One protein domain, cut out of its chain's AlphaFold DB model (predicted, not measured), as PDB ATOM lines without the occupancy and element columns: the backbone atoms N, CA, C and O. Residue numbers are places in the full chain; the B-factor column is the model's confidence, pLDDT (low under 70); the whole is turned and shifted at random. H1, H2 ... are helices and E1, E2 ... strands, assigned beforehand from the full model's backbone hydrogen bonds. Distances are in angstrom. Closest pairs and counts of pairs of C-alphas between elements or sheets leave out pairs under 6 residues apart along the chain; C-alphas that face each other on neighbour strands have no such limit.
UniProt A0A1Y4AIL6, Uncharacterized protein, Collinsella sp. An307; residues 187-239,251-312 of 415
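What this domain is: This is residues 187 to 239 and 251 to 312 of the 415 residues of an uncharacterized protein of Collinsella sp. An307 (UniProt A0A1Y4AIL6). A twisted sheet of four strands forms the middle layer between helices on both faces: H1 and H2 cover one face and H3 runs along the other. Residues 225 to 239, with no named element, loop out beyond one end of the sheet. The printed part has 115 residues with three named helices and four named strands, in the chain order H1 E1 E2 H2 E3 E4 H3; the class is mixed, helices and strands. The sheet's order is E1 E2 E3 E4, with E2 and E3 parallel and the other two neighbour pairs antiparallel. The whole is compact, with a radius of gyration of the C-alphas of 14.2 A, and elongated, spanning 46 by 29 by 25 A.

How they stand to each other: The inner strands E2, residues 217 to 224, and E3, residues 269 to 276, are parallel at 18 degrees, with N 220 and O 271 at 2.8 A. Edge strand E1, residues 206 to 213, forms a hairpin with E2, with N 210 and O 221 at 2.9 A. Edge strand E4, residues 281 to 287, forms a hairpin with E3, with N 272 and O 285 at 2.8 A. H1, residues 187 to 203, lies over E1 at a height over the sheet of 8.9 A and runs along the strands; its closest C-alphas to E1 are those of Ile 198 and Glu 209, 5.8 A apart. H2, residues 252 to 266, is on the same face at a height of 6.5 A, over E4 and only just over E3, where 3 of its C-alphas fall; it runs slantwise to the strands, at 57 degrees to E4 on the local plane. The closest C-alphas of H2 and E4 are those of Lys 260 and Gly 287, 4.3 A apart. H1 and H2 only just touch, with 3 pairs of C-alphas within 8 A, the closest being those of Arg 190 and Leu 266 at 6.1 A. H3, residues 294 to 312, is on the opposite face, over E3 and E4 at a height of 9.2 A, and runs along the strands; the closest C-alphas of H3 and E3 are those of Ala 300 and Val 271, 6.4 A apart. H3 is apart from H1 and H2. Every O i to N i+4 pair is within hydrogen-bond range in H1 and H3, and 10 of 11 in H2.

Where its parts are: H1 begins at C-alpha 187 (95.070, 83.691, 63.459) and is 24.2 A long. E1 measures 20.1 A, E2 22.3 A, H2 21.4 A, E3 23.4 A and E4 17.9 A. H3 measures 26.9 A and ends at C-alpha 312 (62.609, 70.553, 71.079).

The domain as a whole: The C-alphas farthest apart are those of Asp 231 and Asp 291, 46.0 A. Residues 240 to 250 are not printed; C-alphas 239 and 251 are 11.7 A apart across the cut. Of the links printed whole, E4 to H3 is short and the others are tight. The model's pLDDT is under 70 at residues 227 to 239, 251 to 257 and 312.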
ATOM      1  N   ALA A 187      95.610  84.445  62.329       91.56
ATOM      2  CA  ALA A 187      95.070  83.691  63.459       91.56
ATOM      3  C   ALA A 187      94.949  84.544  64.736       91.56
ATOM      4  O   ALA A 187      93.949  84.448  65.447       91.56
ATOM      5  N   ALA A 188      95.938  85.399  65.019       94.25
ATOM      6  CA  ALA A 188      95.915  86.288  66.178       94.25
ATOM      7  C   ALA A 188      94.828  87.371  66.068       94.25
ATOM      8  O   ALA A 188      94.115  87.617  67.040       94.25
ATOM      9  N   GLU A 189      94.665  87.988  64.893       93.88
ATOM     10  CA  GLU A 189      93.603  88.968  64.635       93.88
ATOM     11  C   GLU A 189      92.218  88.330  64.749       93.88
ATOM     12  O   GLU A 189      91.351  88.855  65.450       93.88
ATOM     13  N   ARG A 190      92.033  87.149  64.145       94.50
ATOM     14  CA  ARG A 190      90.797  86.369  64.265       94.50
ATOM     15  C   ARG A 190      90.455  86.072  65.723       94.50
ATOM     16  O   ARG A 190      89.325  86.298  66.150       94.50
ATOM     17  N   LEU A 191      91.433  85.609  66.504       95.62
ATOM     18  CA  LEU A 191      91.239  85.346  67.927       95.62
ATOM     19  C   LEU A 191      90.880  86.624  68.695       95.62
ATOM     20  O   LEU A 191      90.001  86.583  69.551       95.62
ATOM     21  N   ALA A 192      91.521  87.754  68.391       96.06
ATOM     22  CA  ALA A 192      91.217  89.027  69.036       96.06
ATOM     23  C   ALA A 192      89.772  89.483  68.774       96.06
ATOM     24  O   ALA A 192      89.114  89.952  69.700       96.06
ATOM     25  N   ILE A 193      89.259  89.291  67.551       95.19
ATOM     26  CA  ILE A 193      87.859  89.581  67.204       95.19
ATOM     27  C   ILE A 193      86.909  88.695  68.022       95.19
ATOM     28  O   ILE A 193      85.996  89.209  68.666       95.19
ATOM     29  N   ILE A 194      87.160  87.381  68.062       95.94
ATOM     30  CA  ILE A 194      86.345  86.421  68.828       95.94
ATOM     31  C   ILE A 194      86.338  86.767  70.324       95.94
ATOM     32  O   ILE A 194      85.288  86.773  70.960       95.94
ATOM     33  N   GLN A 195      87.502  87.075  70.898       96.56
ATOM     34  CA  GLN A 195      87.604  87.453  72.311       96.56
ATOM     35  C   GLN A 195      86.933  88.801  72.601       96.56
ATOM     36  O   GLN A 195      86.403  88.995  73.697       96.56
ATOM     37  N   GLY A 196      86.935  89.719  71.631       91.38
ATOM     38  CA  GLY A 196      86.192  90.973  71.697       91.38
ATOM     39  C   GLY A 196      84.683  90.746  71.797       91.38
ATOM     40  O   GLY A 196      84.058  91.317  72.687       91.38
ATOM     41  N   GLU A 197      84.130  89.867  70.955       91.56
ATOM     42  CA  GLU A 197      82.711  89.471  71.014       91.56
ATOM     43  C   GLU A 197      82.357  88.868  72.380       91.56
ATOM     44  O   GLU A 197      81.462  89.368  73.059       91.56
ATOM     45  N   ILE A 198      83.134  87.879  72.840       92.06
ATOM     46  CA  ILE A 198      82.915  87.219  74.140       92.06
ATOM     47  C   ILE A 198      82.947  88.235  75.285       92.06
ATOM     48  O   ILE A 198      82.080  88.238  76.159       92.06
ATOM     49  N   SER A 199      83.939  89.128  75.282       87.94
ATOM     50  CA  SER A 199      84.040  90.182  76.296       87.94
ATOM     51  C   SER A 199      82.815  91.101  76.260       87.94
ATOM     52  O   SER A 199      82.260  91.415  77.313       87.94
ATOM     53  N   GLY A 200      82.351  91.472  75.062       83.56
ATOM     54  CA  GLY A 200      81.146  92.275  74.862       83.56
ATOM     55  C   GLY A 200      79.887  91.607  75.418       83.56
ATOM     56  O   GLY A 200      79.109  92.249  76.126       83.56
ATOM     57  N   SER A 201      79.695  90.310  75.180       82.88
ATOM     58  CA  SER A 201      78.577  89.557  75.761       82.88
ATOM     59  C   SER A 201      78.628  89.527  77.286       82.88
ATOM     60  O   SER A 201      77.622  89.801  77.947       82.88
ATOM     61  N   LEU A 202      79.795  89.254  77.875       83.75
ATOM     62  CA  LEU A 202      79.948  89.239  79.332       83.75
ATOM     63  C   LEU A 202      79.655  90.618  79.949       83.75
ATOM     64  O   LEU A 202      78.966  90.710  80.969       83.75
ATOM     65  N   GLU A 203      80.099  91.701  79.308       77.62
ATOM     66  CA  GLU A 203      79.768  93.074  79.716       77.62
ATOM     67  C   GLU A 203      78.263  93.378  79.600       77.62
ATOM     68  O   GLU A 203      77.709  94.107  80.430       77.62
ATOM     69  N   ASN A 204      77.581  92.759  78.632       73.94
ATOM     70  CA  ASN A 204      76.140  92.886  78.402       73.94
ATOM     71  C   ASN A 204      75.271  91.977  79.295       73.94
ATOM     72  O   ASN A 204      74.050  91.928  79.128       73.94
ATOM     73  N   GLY A 205      75.863  91.300  80.285       72.50
ATOM     74  CA  GLY A 205      75.127  90.556  81.313       72.50
ATOM     75  C   GLY A 205      74.888  89.079  81.001       72.50
ATOM     76  O   GLY A 205      74.108  88.423  81.705       72.50
ATOM     77  N   TYR A 206      75.568  88.537  79.990       82.75
ATOM     78  CA  TYR A 206      75.679  87.091  79.825       82.75
ATOM     79  C   TYR A 206      76.547  86.511  80.950       82.75
ATOM     80  O   TYR A 206      77.482  87.144  81.435       82.75
ATOM     81  N   ALA A 207      76.193  85.314  81.415       86.88
ATOM     82  CA  ALA A 207      76.940  84.615  82.457       86.88
ATOM     83  C   ALA A 207      78.184  83.917  81.907       86.88
ATOM     84  O   ALA A 207      79.166  83.779  82.632       86.88
ATOM     85  N   ASP A 208      78.108  83.444  80.667       93.00
ATOM     86  CA  ASP A 208      79.185  82.734  79.990       93.00
ATOM     87  C   ASP A 208      79.008  82.862  78.477       93.00
ATOM     88  O   ASP A 208      77.880  82.968  77.986       93.00
ATOM     89  N   GLU A 209      80.108  82.812  77.741       93.81
ATOM     90  CA  GLU A 209      80.086  82.610  76.301       93.81
ATOM     91  C   GLU A 209      81.321  81.826  75.866       93.81
ATOM     92  O   GLU A 209      82.457  82.126  76.230       93.81
ATOM     93  N   THR A 210      81.074  80.796  75.068       96.25
ATOM     94  CA  THR A 210      82.105  79.919  74.511       96.25
ATOM     95  C   THR A 210      81.996  79.902  72.998       96.25
ATOM     96  O   THR A 210      80.956  80.259  72.444       96.25
ATOM     97  N   TYR A 211      83.055  79.467  72.317       97.19
ATOM     98  CA  TYR A 211      83.049  79.377  70.864       97.19
ATOM     99  C   TYR A 211      83.729  78.108  70.354       97.19
ATOM    100  O   TYR A 211      84.581  77.520  71.025       97.19
ATOM    101  N   VAL A 212      83.357  77.712  69.140       96.94
ATOM    102  CA  VAL A 212      84.041  76.702  68.332       96.94
ATOM    103  C   VAL A 212      84.344  77.320  66.975       96.94
ATOM    104  O   VAL A 212      83.437  77.768  66.278       96.94
ATOM    105  N   ASP A 213      85.620  77.340  66.603       95.00
ATOM    106  CA  ASP A 213      86.082  77.858  65.319       95.00
ATOM    107  C   ASP A 213      86.396  76.703  64.360       95.00
ATOM    108  O   ASP A 213      87.368  75.974  64.556       95.00
ATOM    109  N   ASN A 214      85.561  76.533  63.329       92.12
ATOM    110  CA  ASN A 214      85.749  75.518  62.289       92.12
ATOM    111  C   ASN A 214      86.365  76.097  61.002       92.12
ATOM    112  O   ASN A 214      86.348  75.442  59.959       92.12
ATOM    113  N   GLY A 215      86.888  77.325  61.048       90.31
ATOM    114  CA  GLY A 215      87.426  78.032  59.891       90.31
ATOM    115  C   GLY A 215      86.333  78.699  59.061       90.31
ATOM    116  O   GLY A 215      86.253  79.917  59.046       90.31
ATOM    117  N   ASP A 216      85.470  77.924  58.402       91.56
ATOM    118  CA  ASP A 216      84.393  78.447  57.541       91.56
ATOM    119  C   ASP A 216      83.135  78.883  58.314       91.56
ATOM    120  O   ASP A 216      82.384  79.750  57.859       91.56
ATOM    121  N   VAL A 217      82.924  78.296  59.494       93.12
ATOM    122  CA  VAL A 217      81.841  78.621  60.423       93.12
ATOM    123  C   VAL A 217      82.399  78.756  61.840       93.12
ATOM    124  O   VAL A 217      83.046  77.839  62.350       93.12
ATOM    125  N   VAL A 218      82.088  79.866  62.505       96.88
ATOM    126  CA  VAL A 218      82.327  80.074  63.936       96.88
ATOM    127  C   VAL A 218      81.006  79.951  64.675       96.88
ATOM    128  O   VAL A 218      80.028  80.623  64.349       96.88
ATOM    129  N   VAL A 219      80.966  79.074  65.673       96.06
ATOM    130  CA  VAL A 219      79.777  78.856  66.496       96.06
ATOM    131  C   VAL A 219      80.011  79.471  67.859       96.06
ATOM    132  O   VAL A 219      80.891  79.016  68.581       96.06
ATOM    133  N   PHE A 220      79.203  80.457  68.221       95.56
ATOM    134  CA  PHE A 220      79.145  81.004  69.567       95.56
ATOM    135  C   PHE A 220      78.035  80.323  70.354       95.56
ATOM    136  O   PHE A 220      76.948  80.035  69.844       95.56
ATOM    137  N   LYS A 221      78.313  80.056  71.623       94.81
ATOM    138  CA  LYS A 221      77.358  79.531  72.585       94.81
ATOM    139  C   LYS A 221      77.362  80.439  73.800       94.81
ATOM    140  O   LYS A 221      78.233  80.316  74.662       94.81
ATOM    141  N   ALA A 222      76.356  81.298  73.866       89.19
ATOM    142  CA  ALA A 222      76.164  82.249  74.944       89.19
ATOM    143  C   ALA A 222      75.157  81.708  75.966       89.19
ATOM    144  O   ALA A 222      74.127  81.128  75.611       89.19
ATOM    145  N   VAL A 223      75.440  81.907  77.250       88.38
ATOM    146  CA  VAL A 223      74.552  81.568  78.362       88.38
ATOM    147  C   VAL A 223      74.150  82.850  79.064       88.38
ATOM    148  O   VAL A 223      74.954  83.540  79.685       88.38
ATOM    149  N   HIS A 224      72.869  83.163  78.998       80.25
ATOM    150  CA  HIS A 224      72.273  84.269  79.708       80.25
ATOM    151  C   HIS A 224      72.168  83.935  81.204       80.25
ATOM    152  O   HIS A 224      71.774  82.832  81.588       80.25
ATOM    153  N   ALA A 225      72.492  84.893  82.079       75.81
ATOM    154  CA  ALA A 225      72.497  84.665  83.530       75.81
ATOM    155  C   ALA A 225      71.103  84.344  84.101       75.81
ATOM    156  O   ALA A 225      70.960  83.686  85.135       75.81
ATOM    157  N   VAL A 226      70.061  84.810  83.416       70.00
ATOM    158  CA  VAL A 226      68.663  84.609  83.804       70.00
ATOM    159  C   VAL A 226      68.153  83.285  83.225       70.00
ATOM    160  O   VAL A 226      68.367  83.041  82.035       70.00
ATOM    161  N   PRO A 227      67.471  82.445  84.023       68.69
ATOM    162  CA  PRO A 227      66.838  81.244  83.498       68.69
ATOM    163  C   PRO A 227      65.661  81.629  82.604       68.69
ATOM    164  O   PRO A 227      64.997  82.651  82.815       68.69
ATOM    165  N   VAL A 228      65.388  80.781  81.621       64.81
ATOM    166  CA  VAL A 228      64.218  80.912  80.761       64.81
ATOM    167  C   VAL A 228      62.932  80.767  81.570       64.81
ATOM    168  O   VAL A 228      61.975  81.493  81.325       64.81
ATOM    169  N   PHE A 229      62.903  79.899  82.580       61.31
ATOM    170  CA  PHE A 229      61.740  79.718  83.447       61.31
ATOM    171  C   PHE A 229      61.950  80.370  84.821       61.31
ATOM    172  O   PHE A 229      62.863  80.010  85.564       61.31
ATOM    173  N   VAL A 230      61.071  81.307  85.196       59.12
ATOM    174  CA  VAL A 230      61.034  81.918  86.540       59.12
ATOM    175  C   VAL A 230      59.607  81.894  87.069       59.12
ATOM    176  O   VAL A 230      58.695  82.369  86.394       59.12
ATOM    177  N   ASP A 231      59.422  81.355  88.278       57.66
ATOM    178  CA  ASP A 231      58.128  81.285  88.979       57.66
ATOM    179  C   ASP A 231      56.994  80.690  88.127       57.66
ATOM    180  O   ASP A 231      55.831  81.069  88.236       57.66
ATOM    181  N   GLY A 232      57.352  79.755  87.245       48.88
ATOM    182  CA  GLY A 232      56.429  79.093  86.334       48.88
ATOM    183  C   GLY A 232      56.156  79.813  85.009       48.88
ATOM    184  O   GLY A 232      55.607  79.233  84.079       48.88
ATOM    185  N   THR A 233      56.606  81.049  84.858       48.22
ATOM    186  CA  THR A 233      56.484  81.796  83.600       48.22
ATOM    187  C   THR A 233      57.746  81.706  82.751       48.22
ATOM    188  O   THR A 233      58.860  81.812  83.268       48.22
ATOM    189  N   TYR A 234      57.567  81.564  81.433       55.50
ATOM    190  CA  TYR A 234      58.642  81.753  80.458       55.50
ATOM    191  C   TYR A 234      59.026  83.236  80.455       55.50
ATOM    192  O   TYR A 234      58.205  84.104  80.141       55.50
ATOM    193  N   ARG A 235      60.258  83.550  80.839       51.06
ATOM    194  CA  ARG A 235      60.820  84.881  80.671       51.06
ATOM    195  C   ARG A 235      61.214  85.056  79.219       51.06
ATOM    196  O   ARG A 235      62.128  84.407  78.722       51.06
ATOM    197  N   VAL A 236      60.580  86.023  78.574       42.12
ATOM    198  CA  VAL A 236      61.198  86.669  77.425       42.12
ATOM    199  C   VAL A 236      62.281  87.589  77.975       42.12
ATOM    200  O   VAL A 236      61.990  88.405  78.851       42.12
ATOM    201  N   SER A 237      63.535  87.393  77.560       37.03
ATOM    202  CA  SER A 237      64.658  88.157  78.110       37.03
ATOM    203  C   SER A 237      64.437  89.655  77.888       37.03
ATOM    204  O   SER A 237      64.313  90.074  76.739       37.03
ATOM    205  N   PRO A 238      64.401  90.485  78.943       32.50
ATOM    206  CA  PRO A 238      64.494  91.922  78.790       32.50
ATOM    207  C   PRO A 238      65.979  92.277  78.711       32.50
ATOM    208  O   PRO A 238      66.637  92.437  79.742       32.50
ATOM    209  N   SER A 239      66.542  92.392  77.513       29.36
ATOM    210  CA  SER A 239      67.881  92.967  77.380       29.36
ATOM    211  C   SER A 239      67.804  94.496  77.495       29.36
ATOM    212  O   SER A 239      67.542  95.207  76.536       29.36
ATOM    213  N   THR A 251      64.600  94.284  67.742       32.88
ATOM    214  CA  THR A 251      64.239  94.269  66.337       32.88
ATOM    215  C   THR A 251      65.215  93.358  65.607       32.88
ATOM    216  O   THR A 251      66.434  93.471  65.733       32.88
ATOM    217  N   TRP A 252      64.635  92.388  64.911       44.03
ATOM    218  CA  TRP A 252      65.279  91.278  64.213       44.03
ATOM    219  C   TRP A 252      66.404  91.708  63.253       44.03
ATOM    220  O   TRP A 252      67.181  90.866  62.831       44.03
ATOM    221  N   GLU A 253      66.499  92.996  62.922       44.00
ATOM    222  CA  GLU A 253      67.467  93.578  61.989       44.00
ATOM    223  C   GLU A 253      68.776  94.004  62.680       44.00
ATOM    224  O   GLU A 253      69.847  93.650  62.199       44.00
ATOM    225  N   ASP A 254      68.734  94.649  63.854       42.56
ATOM    226  CA  ASP A 254      69.951  95.186  64.499       42.56
ATOM    227  C   ASP A 254      70.891  94.073  65.000       42.56
ATOM    228  O   ASP A 254      72.117  94.191  64.958       42.56
ATOM    229  N   SER A 255      70.310  92.957  65.453       55.88
ATOM    230  CA  SER A 255      71.065  91.765  65.868       55.88
ATOM    231  C   SER A 255      71.576  90.950  64.677       55.88
ATOM    232  O   SER A 255      72.669  90.389  64.750       55.88
ATOM    233  N   GLN A 256      70.845  90.925  63.556       60.03
ATOM    234  CA  GLN A 256      71.324  90.313  62.312       60.03
ATOM    235  C   GLN A 256      72.477  91.114  61.701       60.03
ATOM    236  O   GLN A 256      73.468  90.518  61.279       60.03
ATOM    237  N   ASP A 257      72.398  92.445  61.721       69.44
ATOM    238  CA  ASP A 257      73.465  93.318  61.234       69.44
ATOM    239  C   ASP A 257      74.738  93.192  62.080       69.44
ATOM    240  O   ASP A 257      75.837  93.175  61.523       69.44
ATOM    241  N   GLY A 258      74.607  93.038  63.403       79.00
ATOM    242  CA  GLY A 258      75.736  92.773  64.298       79.00
ATOM    243  C   GLY A 258      76.459  91.466  63.956       79.00
ATOM    244  O   GLY A 258      77.666  91.472  63.701       79.00
ATOM    245  N   TYR A 259      75.727  90.353  63.854       83.50
ATOM    246  CA  TYR A 259      76.330  89.062  63.500       83.50
ATOM    247  C   TYR A 259      76.826  89.001  62.053       83.50
ATOM    248  O   TYR A 259      77.793  88.293  61.774       83.50
ATOM    249  N   LYS A 260      76.230  89.768  61.134       83.94
ATOM    250  CA  LYS A 260      76.748  89.934  59.772       83.94
ATOM    251  C   LYS A 260      78.071  90.698  59.767       83.94
ATOM    252  O   LYS A 260      79.015  90.257  59.128       83.94
ATOM    253  N   GLN A 261      78.183  91.797  60.514       88.94
ATOM    254  CA  GLN A 261      79.449  92.530  60.657       88.94
ATOM    255  C   GLN A 261      80.542  91.669  61.296       88.94
ATOM    256  O   GLN A 261      81.698  91.719  60.869       88.94
ATOM    257  N   LEU A 262      80.180  90.849  62.287       91.06
ATOM    258  CA  LEU A 262      81.099  89.886  62.886       91.06
ATOM    259  C   LEU A 262      81.539  88.824  61.865       91.06
ATOM    260  O   LEU A 262      82.731  88.544  61.763       91.06
ATOM    261  N   ALA A 263      80.607  88.290  61.070       91.81
ATOM    262  CA  ALA A 263      80.904  87.336  60.001       91.81
ATOM    263  C   ALA A 263      81.851  87.916  58.937       91.81
ATOM    264  O   ALA A 263      82.814  87.259  58.546       91.81
ATOM    265  N   GLU A 264      81.637  89.169  58.526       92.62
ATOM    266  CA  GLU A 264      82.522  89.895  57.605       92.62
ATOM    267  C   GLU A 264      83.914  90.131  58.208       92.62
ATOM    268  O   GLU A 264      84.927  89.894  57.553       92.62
ATOM    269  N   SER A 265      83.982  90.521  59.485       92.50
ATOM    270  CA  SER A 265      85.256  90.746  60.185       92.50
ATOM    271  C   SER A 265      86.063  89.457  60.344       92.50
ATOM    272  O   SER A 265      87.291  89.474  60.289       92.50
ATOM    273  N   LEU A 266      85.374  88.330  60.538       93.88
ATOM    274  CA  LEU A 266      85.983  87.007  60.631       93.88
ATOM    275  C   LEU A 266      86.227  86.369  59.258       93.88
ATOM    276  O   LEU A 266      86.952  85.380  59.196       93.88
ATOM    277  N   GLN A 267      85.632  86.891  58.181       93.69
ATOM    278  CA  GLN A 267      85.560  86.225  56.874       93.69
ATOM    279  C   GLN A 267      85.043  84.782  57.008       93.69
ATOM    280  O   GLN A 267      85.615  83.817  56.496       93.69
ATOM    281  N   SER A 268      84.005  84.594  57.822       94.31
ATOM    282  CA  SER A 268      83.453  83.279  58.168       94.31
ATOM    283  C   SER A 268      81.990  83.409  58.541       94.31
ATOM    284  O   SER A 268      81.590  84.413  59.122       94.31
ATOM    285  N   ASN A 269      81.189  82.380  58.274       90.94
ATOM    286  CA  ASN A 269      79.813  82.372  58.761       90.94
ATOM    287  C   ASN A 269      79.814  82.302  60.292       90.94
ATOM    288  O   ASN A 269      80.662  81.647  60.896       90.94
ATOM    289  N   VAL A 270      78.840  82.941  60.922       93.12
ATOM    290  CA  VAL A 270      78.674  82.960  62.372       93.12
ATOM    291  C   VAL A 270      77.332  82.341  62.726       93.12
ATOM    292  O   VAL A 270      76.306  82.723  62.169       93.12
ATOM    293  N   VAL A 271      77.329  81.405  63.674       87.38
ATOM    294  CA  VAL A 271      76.110  80.870  64.294       87.38
ATOM    295  C   VAL A 271      76.176  81.151  65.789       87.38
ATOM    296  O   VAL A 271      77.015  80.585  66.479       87.38
ATOM    297  N   SER A 272      75.293  82.002  66.302       87.88
ATOM    298  CA  SER A 272      75.188  82.278  67.736       87.88
ATOM    299  C   SER A 272      73.987  81.552  68.330       87.88
ATOM    300  O   SER A 272      72.848  81.726  67.889       87.88
ATOM    301  N   LEU A 273      74.253  80.704  69.320       87.00
ATOM    302  CA  LEU A 273      73.269  79.922  70.056       87.00
ATOM    303  C   LEU A 273      73.157  80.481  71.472       87.00
ATOM    304  O   LEU A 273      74.088  80.359  72.270       87.00
ATOM    305  N   ILE A 274      72.004  81.053  71.798       83.88
ATOM    306  CA  ILE A 274      71.781  81.701  73.090       83.88
ATOM    307  C   ILE A 274      70.925  80.805  73.967       83.88
ATOM    308  O   ILE A 274      69.822  80.430  73.578       83.88
ATOM    309  N   TYR A 275      71.405  80.498  75.166       83.50
ATOM    310  CA  TYR A 275      70.716  79.674  76.156       83.50
ATOM    311  C   TYR A 275      70.446  80.467  77.433       83.50
ATOM    312  O   TYR A 275      71.232  81.335  77.793       83.50
ATOM    313  N   GLY A 276      69.384  80.143  78.167       80.25
ATOM    314  CA  GLY A 276      69.236  80.592  79.553       80.25
ATOM    315  C   GLY A 276      70.090  79.762  80.507       80.25
ATOM    316  O   GLY A 276      70.603  78.701  80.141       80.25
ATOM    317  N   SER A 277      70.210  80.200  81.761       83.12
ATOM    318  CA  SER A 277      70.998  79.483  82.781       83.12
ATOM    319  C   SER A 277      70.410  78.125  83.199       83.12
ATOM    320  O   SER A 277      71.108  77.292  83.771       83.12
ATOM    321  N   ASP A 278      69.154  77.851  82.850       79.88
ATOM    322  CA  ASP A 278      68.492  76.536  82.925       79.88
ATOM    323  C   ASP A 278      68.739  75.659  81.672       79.88
ATOM    324  O   ASP A 278      68.280  74.513  81.554       79.88
ATOM    325  N   GLY A 279      69.517  76.182  80.724       81.94
ATOM    326  CA  GLY A 279      69.975  75.520  79.513       81.94
ATOM    327  C   GLY A 279      68.895  75.347  78.449       81.94
ATOM    328  O   GLY A 279      69.032  74.446  77.619       81.94
ATOM    329  N   TYR A 280      67.796  76.100  78.503       78.12
ATOM    330  CA  TYR A 280      66.846  76.170  77.393       78.12
ATOM    331  C   TYR A 280      67.332  77.179  76.360       78.12
ATOM    332  O   TYR A 280      67.885  78.216  76.716       78.12
ATOM    333  N   LEU A 281      67.150  76.853  75.085       73.75
ATOM    334  CA  LEU A 281      67.514  77.724  73.980       73.75
ATOM    335  C   LEU A 281      66.562  78.926  73.962       73.75
ATOM    336  O   LEU A 281      65.346  78.771  74.023       73.75
ATOM    337  N   MET A 282      67.135  80.118  73.902       72.88
ATOM    338  CA  MET A 282      66.438  81.400  73.846       72.88
ATOM    339  C   MET A 282      66.445  81.983  72.436       72.88
ATOM    340  O   MET A 282      65.502  82.677  72.066       72.88
ATOM    341  N   GLY A 283      67.493  81.709  71.656       73.06
ATOM    342  CA  GLY A 283      67.625  82.226  70.301       73.06
ATOM    343  C   GLY A 283      68.734  81.548  69.508       73.06
ATOM    344  O   GLY A 283      69.682  81.000  70.072       73.06
ATOM    345  N   ILE A 284      68.589  81.605  68.185       76.06
ATOM    346  CA  ILE A 284      69.608  81.236  67.204       76.06
ATOM    347  C   ILE A 284      69.755  82.424  66.258       76.06
ATOM    348  O   ILE A 284      68.759  82.874  65.689       76.06
ATOM    349  N   PHE A 285      70.981  82.897  66.062       80.44
ATOM    350  CA  PHE A 285      71.307  83.938  65.094       80.44
ATOM    351  C   PHE A 285      72.328  83.406  64.100       80.44
ATOM    352  O   PHE A 285      73.248  82.683  64.480       80.44
ATOM    353  N   VAL A 286      72.160  83.758  62.828       80.50
ATOM    354  CA  VAL A 286      73.064  83.339  61.755       80.50
ATOM    355  C   VAL A 286      73.503  84.573  60.979       80.50
ATOM    356  O   VAL A 286      72.674  85.252  60.378       80.50
ATOM    357  N   GLY A 287      74.804  84.854  61.002       84.00
ATOM    358  CA  GLY A 287      75.455  85.848  60.153       84.00
ATOM    359  C   GLY A 287      76.182  85.140  59.015       84.00
ATOM    360  O   GLY A 287      77.048  84.306  59.267       84.00
ATOM    361  N   LEU A 288      75.828  85.436  57.767       84.94
ATOM    362  CA  LEU A 288      76.502  84.861  56.601       84.94
ATOM    363  C   LEU A 288      77.576  85.818  56.091       84.94
ATOM    364  O   LEU A 288      77.314  87.013  55.941       84.94
ATOM    365  N   TYR A 289      78.757  85.274  55.812       88.31
ATOM    366  CA  TYR A 289      79.831  85.992  55.138       88.31
ATOM    367  C   TYR A 289      79.559  86.025  53.632       88.31
ATOM    368  O   TYR A 289      79.251  84.991  53.036       88.31
ATOM    369  N   SER A 290      79.652  87.203  53.017       84.19
ATOM    370  CA  SER A 290      79.247  87.422  51.620       84.19
ATOM    371  C   SER A 290      79.982  86.553  50.591       84.19
ATOM    372  O   SER A 290      79.353  86.102  49.634       84.19
ATOM    373  N   ASP A 291      81.260  86.248  50.819       88.00
ATOM    374  CA  ASP A 291      82.086  85.427  49.917       88.00
ATOM    375  C   ASP A 291      82.201  83.956  50.373       88.00
ATOM    376  O   ASP A 291      83.139  83.236  50.019       88.00
ATOM    377  N   THR A 292      81.253  83.484  51.190       85.75
ATOM    378  CA  THR A 292      81.238  82.103  51.682       85.75
ATOM    379  C   THR A 292      80.854  81.087  50.595       85.75
ATOM    380  O   THR A 292      80.271  81.416  49.563       85.75
ATOM    381  N   THR A 293      81.152  79.810  50.836       88.94
ATOM    382  CA  THR A 293      80.761  78.717  49.929       88.94
ATOM    383  C   THR A 293      79.377  78.166  50.275       88.94
ATOM    384  O   THR A 293      79.003  78.139  51.448       88.94
ATOM    385  N   ASP A 294      78.653  77.618  49.290       85.44
ATOM    386  CA  ASP A 294      77.359  76.946  49.519       85.44
ATOM    387  C   ASP A 294      77.448  75.877  50.624       85.44
ATOM    388  O   ASP A 294      76.585  75.796  51.495       85.44
ATOM    389  N   GLY A 295      78.541  75.106  50.658       85.56
ATOM    390  CA  GLY A 295      78.763  74.083  51.684       85.56
ATOM    391  C   GLY A 295      78.920  74.650  53.101       85.56
ATOM    392  O   GLY A 295      78.495  74.020  54.070       85.56
ATOM    393  N   ALA A 296      79.485  75.851  53.242       84.12
ATOM    394  CA  ALA A 296      79.581  76.533  54.531       84.12
ATOM    395  C   ALA A 296      78.226  77.117  54.975       84.12
ATOM    396  O   ALA A 296      77.938  77.147  56.174       84.12
ATOM    397  N   ILE A 297      77.374  77.537  54.031       82.12
ATOM    398  CA  ILE A 297      75.986  77.949  54.309       82.12
ATOM    399  C   ILE A 297      75.172  76.744  54.786       82.12
ATOM    400  O   ILE A 297      74.515  76.815  55.825       82.12
ATOM    401  N   GLU A 298      75.255  75.619  54.067       81.44
ATOM    402  CA  GLU A 298      74.586  74.369  54.446       81.44
ATOM    403  C   GLU A 298      75.018  73.904  55.841       81.44
ATOM    404  O   GLU A 298      74.171  73.541  56.659       81.44
ATOM    405  N   ARG A 299      76.317  73.988  56.157       85.38
ATOM    406  CA  ARG A 299      76.837  73.651  57.488       85.38
ATOM    407  C   ARG A 299      76.277  74.565  58.578       85.38
ATOM    408  O   ARG A 299      75.851  74.067  59.618       85.38
ATOM    409  N   ALA A 300      76.254  75.880  58.358       80.62
ATOM    410  CA  ALA A 300      75.679  76.824  59.317       80.62
ATOM    411  C   ALA A 300      74.186  76.536  59.566       80.62
ATOM    412  O   ALA A 300      73.740  76.493  60.716       80.62
ATOM    413  N   ALA A 301      73.429  76.250  58.500       76.25
ATOM    414  CA  ALA A 301      72.023  75.864  58.590       76.25
ATOM    415  C   ALA A 301      71.827  74.533  59.338       76.25
ATOM    416  O   ALA A 301      70.908  74.416  60.152       76.25
ATOM    417  N   GLN A 302      72.698  73.547  59.106       80.06
ATOM    418  CA  GLN A 302      72.667  72.268  59.811       80.06
ATOM    419  C   GLN A 302      72.894  72.450  61.317       80.06
ATOM    420  O   GLN A 302      72.112  71.930  62.108       80.06
ATOM    421  N   ILE A 303      73.901  73.230  61.723       82.31
ATOM    422  CA  ILE A 303      74.186  73.508  63.143       82.31
ATOM    423  C   ILE A 303      72.978  74.170  63.821       82.31
ATOM    424  O   ILE A 303      72.579  73.775  64.920       82.31
ATOM    425  N   ALA A 304      72.359  75.150  63.156       76.38
ATOM    426  CA  ALA A 304      71.148  75.800  63.652       76.38
ATOM    427  C   ALA A 304      69.978  74.808  63.804       76.38
ATOM    428  O   ALA A 304      69.280  74.817  64.821       76.38
ATOM    429  N   ALA A 305      69.776  73.928  62.819       70.81
ATOM    430  CA  ALA A 305      68.736  72.904  62.868       70.81
ATOM    431  C   ALA A 305      68.971  71.897  64.006       70.81
ATOM    432  O   ALA A 305      68.047  71.618  64.765       70.81
ATOM    433  N   GLU A 306      70.203  71.417  64.182       79.19
ATOM    434  CA  GLU A 306      70.568  70.489  65.258       79.19
ATOM    435  C   GLU A 306      70.341  71.103  66.648       79.19
ATOM    436  O   GLU A 306      69.785  70.446  67.533       79.19
ATOM    437  N   ALA A 307      70.698  72.378  66.843       76.50
ATOM    438  CA  ALA A 307      70.453  73.087  68.100       76.50
ATOM    439  C   ALA A 307      68.952  73.248  68.398       76.50
ATOM    440  O   ALA A 307      68.514  73.030  69.533       76.50
ATOM    441  N   ARG A 308      68.151  73.587  67.378       71.12
ATOM    442  CA  ARG A 308      66.688  73.658  67.488       71.12
ATOM    443  C   ARG A 308      66.102  72.296  67.852       71.12
ATOM    444  O   ARG A 308      65.312  72.203  68.788       71.12
ATOM    445  N   ASP A 309      66.493  71.243  67.148       70.75
ATOM    446  CA  ASP A 309      65.938  69.905  67.352       70.75
ATOM    447  C   ASP A 309      66.318  69.356  68.743       70.75
ATOM    448  O   ASP A 309      65.481  68.770  69.436       70.75
ATOM    449  N   ALA A 310      67.537  69.639  69.219       76.69
ATOM    450  CA  ALA A 310      67.956  69.338  70.587       76.69
ATOM    451  C   ALA A 310      67.140  70.111  71.641       76.69
ATOM    452  O   ALA A 310      66.787  69.555  72.687       76.69
ATOM    453  N   HIS A 311      66.806  71.377  71.372       75.81
ATOM    454  CA  HIS A 311      65.923  72.154  72.238       75.81
ATOM    455  C   HIS A 311      64.517  71.549  72.303       75.81
ATOM    456  O   HIS A 311      64.009  71.339  73.404       75.81
ATOM    457  N   ILE A 312      63.929  71.197  71.156       65.06
ATOM    458  CA  ILE A 312      62.609  70.553  71.079       65.06
ATOM    459  C   ILE A 312      62.592  69.266  71.909       65.06
ATOM    460  O   ILE A 312      61.676  69.060  72.711       65.06
TER     461      ILE A 312